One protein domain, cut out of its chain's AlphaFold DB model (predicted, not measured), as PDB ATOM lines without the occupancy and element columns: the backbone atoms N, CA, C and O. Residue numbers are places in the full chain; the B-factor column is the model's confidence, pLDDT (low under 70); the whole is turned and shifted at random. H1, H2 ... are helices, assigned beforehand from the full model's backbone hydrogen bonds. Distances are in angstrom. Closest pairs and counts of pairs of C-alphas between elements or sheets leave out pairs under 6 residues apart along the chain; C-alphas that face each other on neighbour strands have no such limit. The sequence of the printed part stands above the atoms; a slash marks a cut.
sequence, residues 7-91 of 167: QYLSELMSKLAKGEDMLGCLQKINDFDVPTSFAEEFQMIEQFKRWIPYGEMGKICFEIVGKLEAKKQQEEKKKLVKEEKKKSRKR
ATOM      1  N   GLN A   7      35.809 -15.084 -21.770       90.12
ATOM      2  CA  GLN A   7      37.143 -14.910 -22.367       90.12
ATOM      3  C   GLN A   7      37.419 -16.004 -23.404       90.12
ATOM      4  O   GLN A   7      37.817 -15.696 -24.524       90.12
ATOM      5  N   TYR A   8      37.108 -17.261 -23.076       91.19
ATOM      6  CA  TYR A   8      37.245 -18.385 -24.006       91.19
ATOM      7  C   TYR A   8      36.340 -18.239 -25.239       91.19
ATOM      8  O   TYR A   8      36.784 -18.495 -26.357       91.19
ATOM      9  N   LEU A   9      35.102 -17.752 -25.069       90.75
ATOM     10  CA  LEU A   9      34.245 -17.424 -26.214       90.75
ATOM     11  C   LEU A   9      34.873 -16.325 -27.093       90.75
ATOM     12  O   LEU A   9      34.901 -16.470 -28.312       90.75
ATOM     13  N   SER A  10      35.413 -15.261 -26.488       92.00
ATOM     14  CA  SER A  10      36.087 -14.170 -27.206       92.00
ATOM     15  C   SER A  10      37.321 -14.646 -27.984       92.00
ATOM     16  O   SER A  10      37.510 -14.268 -29.142       92.00
ATOM     17  N   GLU A  11      38.133 -15.538 -27.404       94.00
ATOM     18  CA  GLU A  11      39.248 -16.190 -28.104       94.00
ATOM     19  C   GLU A  11      38.789 -17.037 -29.296       94.00
ATOM     20  O   GLU A  11      39.427 -16.991 -30.349       94.00
ATOM     21  N   LEU A  12      37.704 -17.808 -29.151       92.38
ATOM     22  CA  LEU A  12      37.145 -18.582 -30.262       92.38
ATOM     23  C   LEU A  12      36.649 -17.636 -31.360       92.38
ATOM     24  O   LEU A  12      37.121 -17.738 -32.489       92.38
ATOM     25  N   MET A  13      35.800 -16.653 -31.043       91.12
ATOM     26  CA  MET A  13      35.310 -15.675 -32.028       91.12
ATOM     27  C   MET A  13      36.456 -14.918 -32.723       91.12
ATOM     28  O   MET A  13      36.393 -14.685 -33.928       91.12
ATOM     29  N   SER A  14      37.545 -14.624 -32.006       93.56
ATOM     30  CA  SER A  14      38.757 -14.010 -32.569       93.56
ATOM     31  C   SER A  14      39.520 -14.929 -33.533       93.56
ATOM     32  O   SER A  14      40.133 -14.436 -34.475       93.56
ATOM     33  N   LYS A  15      39.487 -16.254 -33.333       93.94
ATOM     34  CA  LYS A  15      40.057 -17.246 -34.265       93.94
ATOM     35  C   LYS A  15      39.184 -17.407 -35.507       93.94
ATOM     36  O   LYS A  15      39.711 -17.324 -36.617       93.94
ATOM     37  N   LEU A  16      37.856 -17.492 -35.347       91.50
ATOM     38  CA  LEU A  16      36.934 -17.511 -36.490       91.50
ATOM     39  C   LEU A  16      37.049 -16.231 -37.340       91.50
ATOM     40  O   LEU A  16      37.084 -16.312 -38.565       91.50
ATOM     41  N   ALA A  17      37.189 -15.058 -36.716       90.12
ATOM     42  CA  ALA A  17      37.373 -13.786 -37.424       90.12
ATOM     43  C   ALA A  17      38.651 -13.733 -38.290       90.12
ATOM     44  O   ALA A  17      38.711 -12.959 -39.244       90.12
ATOM     45  N   LYS A  18      39.655 -14.566 -37.986       93.62
ATOM     46  CA  LYS A  18      40.879 -14.735 -38.787       93.62
ATOM     47  C   LYS A  18      40.830 -15.913 -39.769       93.62
ATOM     48  O   LYS A  18      41.743 -16.055 -40.577       93.62
ATOM     49  N   GLY A  19      39.821 -16.780 -39.679       89.19
ATOM     50  CA  GLY A  19      39.768 -18.053 -40.406       89.19
ATOM     51  C   GLY A  19      40.607 -19.192 -39.797       89.19
ATOM     52  O   GLY A  19      40.753 -20.237 -40.429       89.19
ATOM     53  N   GLU A  20      41.149 -19.028 -38.585       92.38
ATOM     54  CA  GLU A  20      41.940 -20.053 -37.884       92.38
ATOM     55  C   GLU A  20      41.021 -21.136 -37.270       92.38
ATOM     56  O   GLU A  20      40.095 -20.808 -36.533       92.38
ATOM     57  N   ASP A  21      41.282 -22.426 -37.544       90.94
ATOM     58  CA  ASP A  21      40.528 -23.589 -37.010       90.94
ATOM     59  C   ASP A  21      38.990 -23.420 -37.056       90.94
ATOM     60  O   ASP A  21      38.283 -23.685 -36.085       90.94
ATOM     61  N   MET A  22      38.453 -22.949 -38.187       89.50
ATOM     62  CA  MET A  22      37.026 -22.608 -38.324       89.50
ATOM     63  C   MET A  22      36.079 -23.743 -37.904       89.50
ATOM     64  O   MET A  22      35.155 -23.513 -37.127       89.50
ATOM     65  N   LEU A  23      36.310 -24.978 -38.373       91.50
ATOM     66  CA  LEU A  23      35.476 -26.134 -38.008       91.50
ATOM     67  C   LEU A  23      35.636 -26.522 -36.533       91.50
ATOM     68  O   LEU A  23      34.629 -26.684 -35.844       91.50
ATOM     69  N   GLY A  24      36.868 -26.633 -36.027       93.31
ATOM     70  CA  GLY A  24      37.111 -27.013 -34.636       93.31
ATOM     71  C   GLY A  24      36.609 -25.960 -33.652       93.31
ATOM     72  O   GLY A  24      36.089 -26.308 -32.593       93.31
ATOM     73  N   CYS A  25      36.690 -24.674 -33.993       93.12
ATOM     74  CA  CYS A  25      36.141 -23.598 -33.176       93.12
ATOM     75  C   CYS A  25      34.606 -23.527 -33.251       93.12
ATOM     76  O   CYS A  25      33.980 -23.339 -32.210       93.12
ATOM     77  N   LEU A  26      33.982 -23.765 -34.412       92.06
ATOM     78  CA  LEU A  26      32.519 -23.905 -34.510       92.06
ATOM     79  C   LEU A  26      31.996 -25.088 -33.680       92.06
ATOM     80  O   LEU A  26      30.999 -24.933 -32.979       92.06
ATOM     81  N   GLN A  27      32.675 -26.240 -33.694       92.81
ATOM     82  CA  GLN A  27      32.328 -27.387 -32.840       92.81
ATOM     83  C   GLN A  27      32.404 -27.018 -31.351       92.81
ATOM     84  O   GLN A  27      31.415 -27.170 -30.637       92.81
ATOM     85  N   LYS A  28      33.519 -26.414 -30.910       92.56
ATOM     86  CA  LYS A  28      33.693 -25.933 -29.524       92.56
ATOM     87  C   LYS A  28      32.593 -24.943 -29.113       92.56
ATOM     88  O   LYS A  28      32.134 -25.004 -27.979       92.56
ATOM     89  N   ILE A  29      32.129 -24.071 -30.015       91.75
ATOM     90  CA  ILE A  29      30.993 -23.159 -29.765       91.75
ATOM     91  C   ILE A  29      29.651 -23.914 -29.703       91.75
ATOM     92  O   ILE A  29      28.789 -23.538 -28.914       91.75
ATOM     93  N   ASN A  30      29.459 -24.972 -30.496       91.06
ATOM     94  CA  ASN A  30      28.227 -25.772 -30.512       91.06
ATOM     95  C   ASN A  30      28.022 -26.578 -29.213       91.06
ATOM     96  O   ASN A  30      26.877 -26.775 -28.789       91.06
ATOM     97  N   ASP A  31      29.118 -27.001 -28.579       89.50
ATOM     98  CA  ASP A  31      29.127 -27.677 -27.274       89.50
ATOM     99  C   ASP A  31      29.009 -26.698 -26.090       89.50
ATOM    100  O   ASP A  31      28.555 -27.070 -25.005       89.50
ATOM    101  N   PHE A  32      29.402 -25.435 -26.276       87.31
ATOM    102  CA  PHE A  32      29.414 -24.427 -25.217       87.31
ATOM    103  C   PHE A  32      28.028 -23.788 -25.041       87.31
ATOM    104  O   PHE A  32      27.455 -23.237 -25.981       87.31
ATOM    105  N   ASP A  33      27.470 -23.815 -23.824       85.00
ATOM    106  CA  ASP A  33      26.123 -23.281 -23.581       85.00
ATOM    107  C   ASP A  33      26.112 -21.741 -23.503       85.00
ATOM    108  O   ASP A  33      25.998 -21.147 -22.433       85.00
ATOM    109  N   VAL A  34      26.237 -21.076 -24.656       87.50
ATOM    110  CA  VAL A  34      26.329 -19.609 -24.750       87.50
ATOM    111  C   VAL A  34      25.048 -18.929 -24.223       87.50
ATOM    112  O   VAL A  34      23.949 -19.250 -24.700       87.50
ATOM    113  N   PRO A  35      25.143 -17.993 -23.254       88.69
ATOM    114  CA  PRO A  35      24.032 -17.154 -22.811       88.69
ATOM    115  C   PRO A  35      23.576 -16.163 -23.887       88.69
ATOM    116  O   PRO A  35      24.375 -15.676 -24.684       88.69
ATOM    117  N   THR A  36      22.296 -15.794 -23.848       87.56
ATOM    118  CA  THR A  36      21.675 -14.822 -24.764       87.56
ATOM    119  C   THR A  36      22.417 -13.484 -24.820       87.56
ATOM    120  O   THR A  36      22.627 -12.978 -25.914       87.56
ATOM    121  N   SER A  37      22.897 -12.961 -23.684       87.81
ATOM    122  CA  SER A  37      23.661 -11.701 -23.621       87.81
ATOM    123  C   SER A  37      24.920 -11.716 -24.497       87.81
ATOM    124  O   SER A  37      25.053 -10.884 -25.388       87.81
ATOM    125  N   PHE A  38      25.797 -12.712 -24.325       88.06
ATOM    126  CA  PHE A  38      27.023 -12.826 -25.122       88.06
ATOM    127  C   PHE A  38      26.735 -13.099 -26.608       88.06
ATOM    128  O   PHE A  38      27.453 -12.616 -27.480       88.06
ATOM    129  N   ALA A  39      25.667 -13.840 -26.917       88.38
ATOM    130  CA  ALA A  39      25.267 -14.092 -28.301       88.38
ATOM    131  C   ALA A  39      24.812 -12.821 -29.043       88.38
ATOM    132  O   ALA A  39      24.994 -12.730 -30.261       88.38
ATOM    133  N   GLU A  40      24.243 -11.854 -28.318       89.38
ATOM    134  CA  GLU A  40      23.879 -10.532 -28.837       89.38
ATOM    135  C   GLU A  40      25.105  -9.604 -28.916       89.38
ATOM    136  O   GLU A  40      25.308  -8.984 -29.957       89.38
ATOM    137  N   GLU A  41      25.975  -9.584 -27.896       89.31
ATOM    138  CA  GLU A  41      27.234  -8.807 -27.883       89.31
ATOM    139  C   GLU A  41      28.155  -9.128 -29.074       89.31
ATOM    140  O   GLU A  41      28.687  -8.219 -29.707       89.31
ATOM    141  N   PHE A  42      28.324 -10.412 -29.411       87.50
ATOM    142  CA  PHE A  42      29.167 -10.854 -30.532       87.50
ATOM    143  C   PHE A  42      28.417 -10.968 -31.878       87.50
ATOM    144  O   PHE A  42      28.988 -11.473 -32.844       87.50
ATOM    145  N   GLN A  43      27.143 -10.553 -31.961       90.94
ATOM    146  CA  GLN A  43      26.278 -10.693 -33.154       90.94
ATOM    147  C   GLN A  43      26.296 -12.110 -33.776       90.94
ATOM    148  O   GLN A  43      26.202 -12.278 -34.996       90.94
ATOM    149  N   MET A  44      26.418 -13.156 -32.949       89.75
ATOM    150  CA  MET A  44      26.761 -14.517 -33.404       89.75
ATOM    151  C   MET A  44      25.758 -15.065 -34.429       89.75
ATOM    152  O   MET A  44      26.138 -15.744 -35.381       89.75
ATOM    153  N   ILE A  45      24.475 -14.724 -34.271       91.19
ATOM    154  CA  ILE A  45      23.395 -15.143 -35.174       91.19
ATOM    155  C   ILE A  45      23.601 -14.596 -36.597       91.19
ATOM    156  O   ILE A  45      23.333 -15.307 -37.562       91.19
ATOM    157  N   GLU A  46      24.084 -13.363 -36.750       91.94
ATOM    158  CA  GLU A  46      24.288 -12.728 -38.060       91.94
ATOM    159  C   GLU A  46      25.548 -13.273 -38.744       91.94
ATOM    160  O   GLU A  46      25.510 -13.633 -39.924       91.94
ATOM    161  N   GLN A  47      26.636 -13.429 -37.982       90.88
ATOM    162  CA  GLN A  47      27.887 -14.010 -38.476       90.88
ATOM    163  C   GLN A  47      27.691 -15.461 -38.937       90.88
ATOM    164  O   GLN A  47      28.055 -15.811 -40.059       90.88
ATOM    165  N   PHE A  48      27.031 -16.296 -38.129       91.62
ATOM    166  CA  PHE A  48      26.776 -17.694 -38.482       91.62
ATOM    167  C   PHE A  48      25.756 -17.834 -39.617       91.62
ATOM    168  O   PHE A  48      25.925 -18.709 -40.465       91.62
ATOM    169  N   LYS A  49      24.751 -16.949 -39.724       92.19
ATOM    170  CA  LYS A  49      23.838 -16.929 -40.886       92.19
ATOM    171  C   LYS A  49      24.569 -16.663 -42.200       92.19
ATOM    172  O   LYS A  49      24.243 -17.301 -43.198       92.19
ATOM    173  N   ARG A  50      25.604 -15.814 -42.197       91.25
ATOM    174  CA  ARG A  50      26.482 -15.612 -43.364       91.25
ATOM    175  C   ARG A  50      27.254 -16.879 -43.761       91.25
ATOM    176  O   ARG A  50      27.595 -17.024 -44.931       91.25
ATOM    177  N   TRP A  51      27.498 -17.803 -42.829       89.50
ATOM    178  CA  TRP A  51      28.224 -19.054 -43.080       89.50
ATOM    179  C   TRP A  51      27.337 -20.280 -43.370       89.50
ATOM    180  O   TRP A  51      27.860 -21.296 -43.820       89.50
ATOM    181  N   ILE A  52      26.005 -20.186 -43.238       88.94
ATOM    182  CA  ILE A  52      25.052 -21.255 -43.615       88.94
ATOM    183  C   ILE A  52      25.275 -21.854 -45.025       88.94
ATOM    184  O   ILE A  52      25.198 -23.077 -45.134       88.94
ATOM    185  N   PRO A  53      25.575 -21.097 -46.106       89.50
ATOM    186  CA  PRO A  53      25.791 -21.710 -47.424       89.50
ATOM    187  C   PRO A  53      27.105 -22.510 -47.547       89.50
ATOM    188  O   PRO A  53      27.280 -23.242 -48.520       89.50
ATOM    189  N   TYR A  54      28.027 -22.421 -46.583       86.25
ATOM    190  CA  TYR A  54      29.352 -23.049 -46.649       86.25
ATOM    191  C   TYR A  54      29.337 -24.490 -46.112       86.25
ATOM    192  O   TYR A  54      30.011 -24.828 -45.135       86.25
ATOM    193  N   GLY A  55      28.550 -25.352 -46.763       90.75
ATOM    194  CA  GLY A  55      28.604 -26.811 -46.618       90.75
ATOM    195  C   GLY A  55      28.572 -27.310 -45.168       90.75
ATOM    196  O   GLY A  55      27.568 -27.185 -44.473       90.75
ATOM    197  N   GLU A  56      29.667 -27.924 -44.715       89.56
ATOM    198  CA  GLU A  56      29.759 -28.528 -43.379       89.56
ATOM    199  C   GLU A  56      29.839 -27.499 -42.247       89.56
ATOM    200  O   GLU A  56      29.151 -27.664 -41.239       89.56
ATOM    201  N   MET A  57      30.576 -26.395 -42.435       89.38
ATOM    202  CA  MET A  57      30.540 -25.266 -41.494       89.38
ATOM    203  C   MET A  57      29.119 -24.708 -41.394       89.38
ATOM    204  O   MET A  57      28.649 -24.405 -40.298       89.38
ATOM    205  N   GLY A  58      28.415 -24.637 -42.527       92.12
ATOM    206  CA  GLY A  58      27.040 -24.156 -42.613       92.12
ATOM    207  C   GLY A  58      26.035 -24.978 -41.805       92.12
ATOM    208  O   GLY A  58      25.182 -24.397 -41.132       92.12
ATOM    209  N   LYS A  59      26.178 -26.311 -41.783       93.50
ATOM    210  CA  LYS A  59      25.370 -27.208 -40.930       93.50
ATOM    211  C   LYS A  59      25.556 -26.884 -39.443       93.50
ATOM    212  O   LYS A  59      24.573 -26.684 -38.735       93.50
ATOM    213  N   ILE A  60      26.807 -26.762 -38.989       93.38
ATOM    214  CA  ILE A  60      27.127 -26.461 -37.582       93.38
ATOM    215  C   ILE A  60      26.645 -25.045 -37.216       93.38
ATOM    216  O   ILE A  60      26.024 -24.847 -36.174       93.38
ATOM    217  N   CYS A  61      26.839 -24.066 -38.105       93.44
ATOM    218  CA  CYS A  61      26.309 -22.709 -37.949       93.44
ATOM    219  C   CYS A  61      24.780 -22.700 -37.788       93.44
ATOM    220  O   CYS A  61      24.259 -22.004 -36.916       93.44
ATOM    221  N   PHE A  62      24.058 -23.493 -38.586       93.38
ATOM    222  CA  PHE A  62      22.603 -23.620 -38.503       93.38
ATOM    223  C   PHE A  62      22.140 -24.228 -37.167       93.38
ATOM    224  O   PHE A  62      21.197 -23.714 -36.562       93.38
ATOM    225  N   GLU A  63      22.824 -25.258 -36.656       93.31
ATOM    226  CA  GLU A  63      22.542 -25.821 -35.325       93.31
ATOM    227  C   GLU A  63      22.723 -24.791 -34.203       93.31
ATOM    228  O   GLU A  63      21.846 -24.654 -33.342       93.31
ATOM    229  N   ILE A  64      23.828 -24.036 -34.219       92.62
ATOM    230  CA  ILE A  64      24.110 -23.021 -33.195       92.62
ATOM    231  C   ILE A  64      23.073 -21.892 -33.256       92.62
ATOM    232  O   ILE A  64      22.530 -21.496 -32.222       92.62
ATOM    233  N   VAL A  65      22.733 -21.408 -34.456       93.25
ATOM    234  CA  VAL A  65      21.664 -20.413 -34.657       93.25
ATOM    235  C   VAL A  65      20.331 -20.932 -34.112       93.25
ATOM    236  O   VAL A  65      19.680 -20.227 -33.339       93.25
ATOM    237  N   GLY A  66      19.957 -22.179 -34.417       92.06
ATOM    238  CA  GLY A  66      18.734 -22.802 -33.903       92.06
ATOM    239  C   GLY A  66      18.702 -22.901 -32.372       92.06
ATOM    240  O   GLY A  66      17.686 -22.568 -31.753       92.06
ATOM    241  N   LYS A  67      19.822 -23.284 -31.739       91.12
ATOM    242  CA  LYS A  67      19.982 -23.285 -30.271       91.12
ATOM    243  C   LYS A  67      19.785 -21.880 -29.682       91.12
ATOM    244  O   LYS A  67      19.035 -21.723 -28.715       91.12
ATOM    245  N   LEU A  68      20.421 -20.859 -30.260       90.44
ATOM    246  CA  LEU A  68      20.364 -19.472 -29.778       90.44
ATOM    247  C   LEU A  68      18.970 -18.846 -29.940       90.44
ATOM    248  O   LEU A  68      18.437 -18.273 -28.985       90.44
ATOM    249  N   GLU A  69      18.332 -19.004 -31.100       89.94
ATOM    250  CA  GLU A  69      16.974 -18.498 -31.342       89.94
ATOM    251  C   GLU A  69      15.940 -19.189 -30.438       89.94
ATOM    252  O   GLU A  69      15.060 -18.527 -29.875       89.94
ATOM    253  N   ALA A  70      16.084 -20.498 -30.197       89.44
ATOM    254  CA  ALA A  70      15.245 -21.224 -29.244       89.44
ATOM    255  C   ALA A  70      15.412 -20.708 -27.801       89.44
ATOM    256  O   ALA A  70      14.408 -20.548 -27.093       89.44
ATOM    257  N   LYS A  71      16.642 -20.394 -27.357       87.44
ATOM    258  CA  LYS A  71      16.886 -19.753 -26.049       87.44
ATOM    259  C   LYS A  71      16.214 -18.383 -25.961       87.44
ATOM    260  O   LYS A  71      15.488 -18.140 -24.993       87.44
ATOM    261  N   LYS A  72      16.391 -17.525 -26.972       87.31
ATOM    262  CA  LYS A  72      15.807 -16.173 -27.013       87.31
ATOM    263  C   LYS A  72      14.281 -16.208 -26.897       87.31
ATOM    264  O   LYS A  72      13.724 -15.613 -25.972       87.31
ATOM    265  N   GLN A  73      13.614 -17.034 -27.707       85.44
ATOM    266  CA  GLN A  73      12.162 -17.228 -27.611       85.44
ATOM    267  C   GLN A  73      11.710 -17.755 -26.239       85.44
ATOM    268  O   GLN A  73      10.641 -17.380 -25.751       85.44
ATOM    269  N   GLN A  74      12.471 -18.657 -25.607       85.19
ATOM    270  CA  GLN A  74      12.146 -19.121 -24.255       85.19
ATOM    271  C   GLN A  74      12.277 -18.002 -23.219       85.19
ATOM    272  O   GLN A  74      11.475 -17.948 -22.285       85.19
ATOM    273  N   GLU A  75      13.282 -17.138 -23.338       81.25
ATOM    274  CA  GLU A  75      13.499 -16.036 -22.404       81.25
ATOM    275  C   GLU A  75      12.409 -14.962 -22.531       81.25
ATOM    276  O   GLU A  75      11.859 -14.524 -21.520       81.25
ATOM    277  N   GLU A  76      12.011 -14.617 -23.755       79.12
ATOM    278  CA  GLU A  76      10.878 -13.729 -24.048       79.12
ATOM    279  C   GLU A  76       9.564 -14.278 -23.470       79.12
ATOM    280  O   GLU A  76       8.876 -13.587 -22.714       79.12
ATOM    281  N   LYS A  77       9.258 -15.563 -23.701       75.81
ATOM    282  CA  LYS A  77       8.086 -16.238 -23.108       75.81
ATOM    283  C   LYS A  77       8.143 -16.225 -21.568       75.81
ATOM    284  O   LYS A  77       7.128 -15.979 -20.913       75.81
ATOM    285  N   LYS A  78       9.329 -16.400 -20.965       73.81
ATOM    286  CA  LYS A  78       9.547 -16.286 -19.504       73.81
ATOM    287  C   LYS A  78       9.398 -14.843 -18.987       73.81
ATOM    288  O   LYS A  78       8.985 -14.673 -17.838       73.81
ATOM    289  N   LYS A  79       9.703 -13.816 -19.790       71.50
ATOM    290  CA  LYS A  79       9.472 -12.391 -19.467       71.50
ATOM    291  C   LYS A  79       7.972 -12.063 -19.487       71.50
ATOM    292  O   LYS A  79       7.458 -11.567 -18.484       71.50
ATOM    293  N   LEU A  80       7.251 -12.450 -20.542       63.19
ATOM    294  CA  LEU A  80       5.800 -12.234 -20.680       63.19
ATOM    295  C   LEU A  80       4.992 -12.871 -19.532       63.19
ATOM    296  O   LEU A  80       4.210 -12.192 -18.872       63.19
ATOM    297  N   VAL A  81       5.252 -14.135 -19.184       65.12
ATOM    298  CA  VAL A  81       4.538 -14.805 -18.073       65.12
ATOM    299  C   VAL A  81       4.815 -14.146 -16.707       65.12
ATOM    300  O   VAL A  81       3.971 -14.193 -15.806       65.12
ATOM    301  N   LYS A  82       5.972 -13.490 -16.519       62.75
ATOM    302  CA  LYS A  82       6.268 -12.705 -15.302       62.75
ATOM    303  C   LYS A  82       5.494 -11.379 -15.266       62.75
ATOM    304  O   LYS A  82       5.058 -10.973 -14.188       62.75
ATOM    305  N   GLU A  83       5.292 -10.730 -16.412       60.12
ATOM    306  CA  GLU A  83       4.437  -9.541 -16.559       60.12
ATOM    307  C   GLU A  83       2.963  -9.854 -16.259       60.12
ATOM    308  O   GLU A  83       2.330  -9.175 -15.446       60.12
ATOM    309  N   GLU A  84       2.416 -10.916 -16.855       57.22
ATOM    310  CA  GLU A  84       1.017 -11.319 -16.663       57.22
ATOM    311  C   GLU A  84       0.718 -11.678 -15.203       57.22
ATOM    312  O   GLU A  84      -0.311 -11.268 -14.658       57.22
ATOM    313  N   LYS A  85       1.648 -12.357 -14.516       56.22
ATOM    314  CA  LYS A  85       1.536 -12.639 -13.071       56.22
ATOM    315  C   LYS A  85       1.602 -11.376 -12.198       56.22
ATOM    316  O   LYS A  85       0.978 -11.349 -11.138       56.22
ATOM    317  N   LYS A  86       2.282 -10.307 -12.633       55.78
ATOM    318  CA  LYS A  86       2.243  -8.994 -11.954       55.78
ATOM    319  C   LYS A  86       0.924  -8.250 -12.209       55.78
ATOM    320  O   LYS A  86       0.341  -7.722 -11.262       55.78
ATOM    321  N   LYS A  87       0.426  -8.233 -13.452       53.34
ATOM    322  CA  LYS A  87      -0.836  -7.563 -13.831       53.34
ATOM    323  C   LYS A  87      -2.064  -8.239 -13.201       53.34
ATOM    324  O   LYS A  87      -2.926  -7.548 -12.663       53.34
ATOM    325  N   SER A  88      -2.115  -9.571 -13.179       52.56
ATOM    326  CA  SER A  88      -3.205 -10.332 -12.543       52.56
ATOM    327  C   SER A  88      -3.252 -10.155 -11.019       52.56
ATOM    328  O   SER A  88      -4.332  -9.921 -10.479       52.56
ATOM    329  N   ARG A  89      -2.105 -10.145 -10.317       51.25
ATOM    330  CA  ARG A  89      -2.072  -9.931  -8.853       51.25
ATOM    331  C   ARG A  89      -2.603  -8.553  -8.422       51.25
ATOM    332  O   ARG A  89      -3.112  -8.439  -7.313       51.25
ATOM    333  N   LYS A  90      -2.559  -7.528  -9.288       50.28
ATOM    334  CA  LYS A  90      -3.179  -6.214  -9.019       50.28
ATOM    335  C   LYS A  90      -4.710  -6.186  -9.176       50.28
ATOM    336  O   LYS A  90      -5.328  -5.276  -8.638       50.28
ATOM    337  N   ARG A  91      -5.334  -7.148  -9.871       51.00
ATOM    338  CA  ARG A  91      -6.790  -7.149 -10.150       51.00
ATOM    339  C   ARG A  91      -7.662  -7.863  -9.111       51.00
ATOM    340  O   ARG A  91      -8.878  -7.820  -9.231       51.00
TER     341      ARG A  91
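AT A GLANCE: This is residues 7 to 91 of the 167 residues of an uncharacterized protein of Caenorhabditis brenneri (UniProt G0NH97). A compact body of short helices is gathered round the first part of one long helix, H5, and residues 76 to 91, of which 76 to 90 belong to H5, stick out alone as an arm. H2, H3 and H4 pack on H5, while H1 folds against H2 and is apart from H5. The printed part has 85 residues with five named helices, H1 to H5 in order, and no named strand; its class is all helix. The whole is loose, with a radius of gyration of the C-alphas of 16.3 A, and spans 57 by 27 by 18 A, the arm making the length.

IN THESE COORDINATES: H1, residues 7 to 16, begins at C-alpha 7 (37.143, -14.910, -22.367) and is 14.4 A long. H2, residues 22 to 31, measures 14.5 A. H3 is residues 36 to 41, 8.8 A, and H4 residues 44 to 51, 10.8 A. H5, residues 55 to 90, runs 53.4 A to C-alpha 90 (-3.179, -6.214, -9.019).

HOW THE PARTS SIT: H5 is the hub. Its residues 57 to 64 touch H2, closest at the C-alphas of Asn 30 and Ile 64, 5.6 A, at a shallow tilt of 32 degrees, the same way. Its residues 57 to 68 touch H4 in a helical hairpin, closest at C-alphas 48 and 61, 5.1 A. Its residues 68 to 72 touch H3 at a steep tilt of 62 degrees, closest at C-alphas 36 and 72, 6.4 A. H1 and H2 form another helical hairpin, closest at C-alphas 16 and 22, 5.4 A; their shallow tilt of 34 degrees is only just short of steep. H2 and H4 are apart. Every O i to N i+4 pair is within hydrogen-bond range in H1 to H4, and 31 of 32 in H5.

THE WHOLE: The C-alphas farthest apart, of Glu 20 and Arg 91, are 57.5 A apart. The printed part has no cut, and its four links are tight. Residues 80 to 91 have pLDDT under 70.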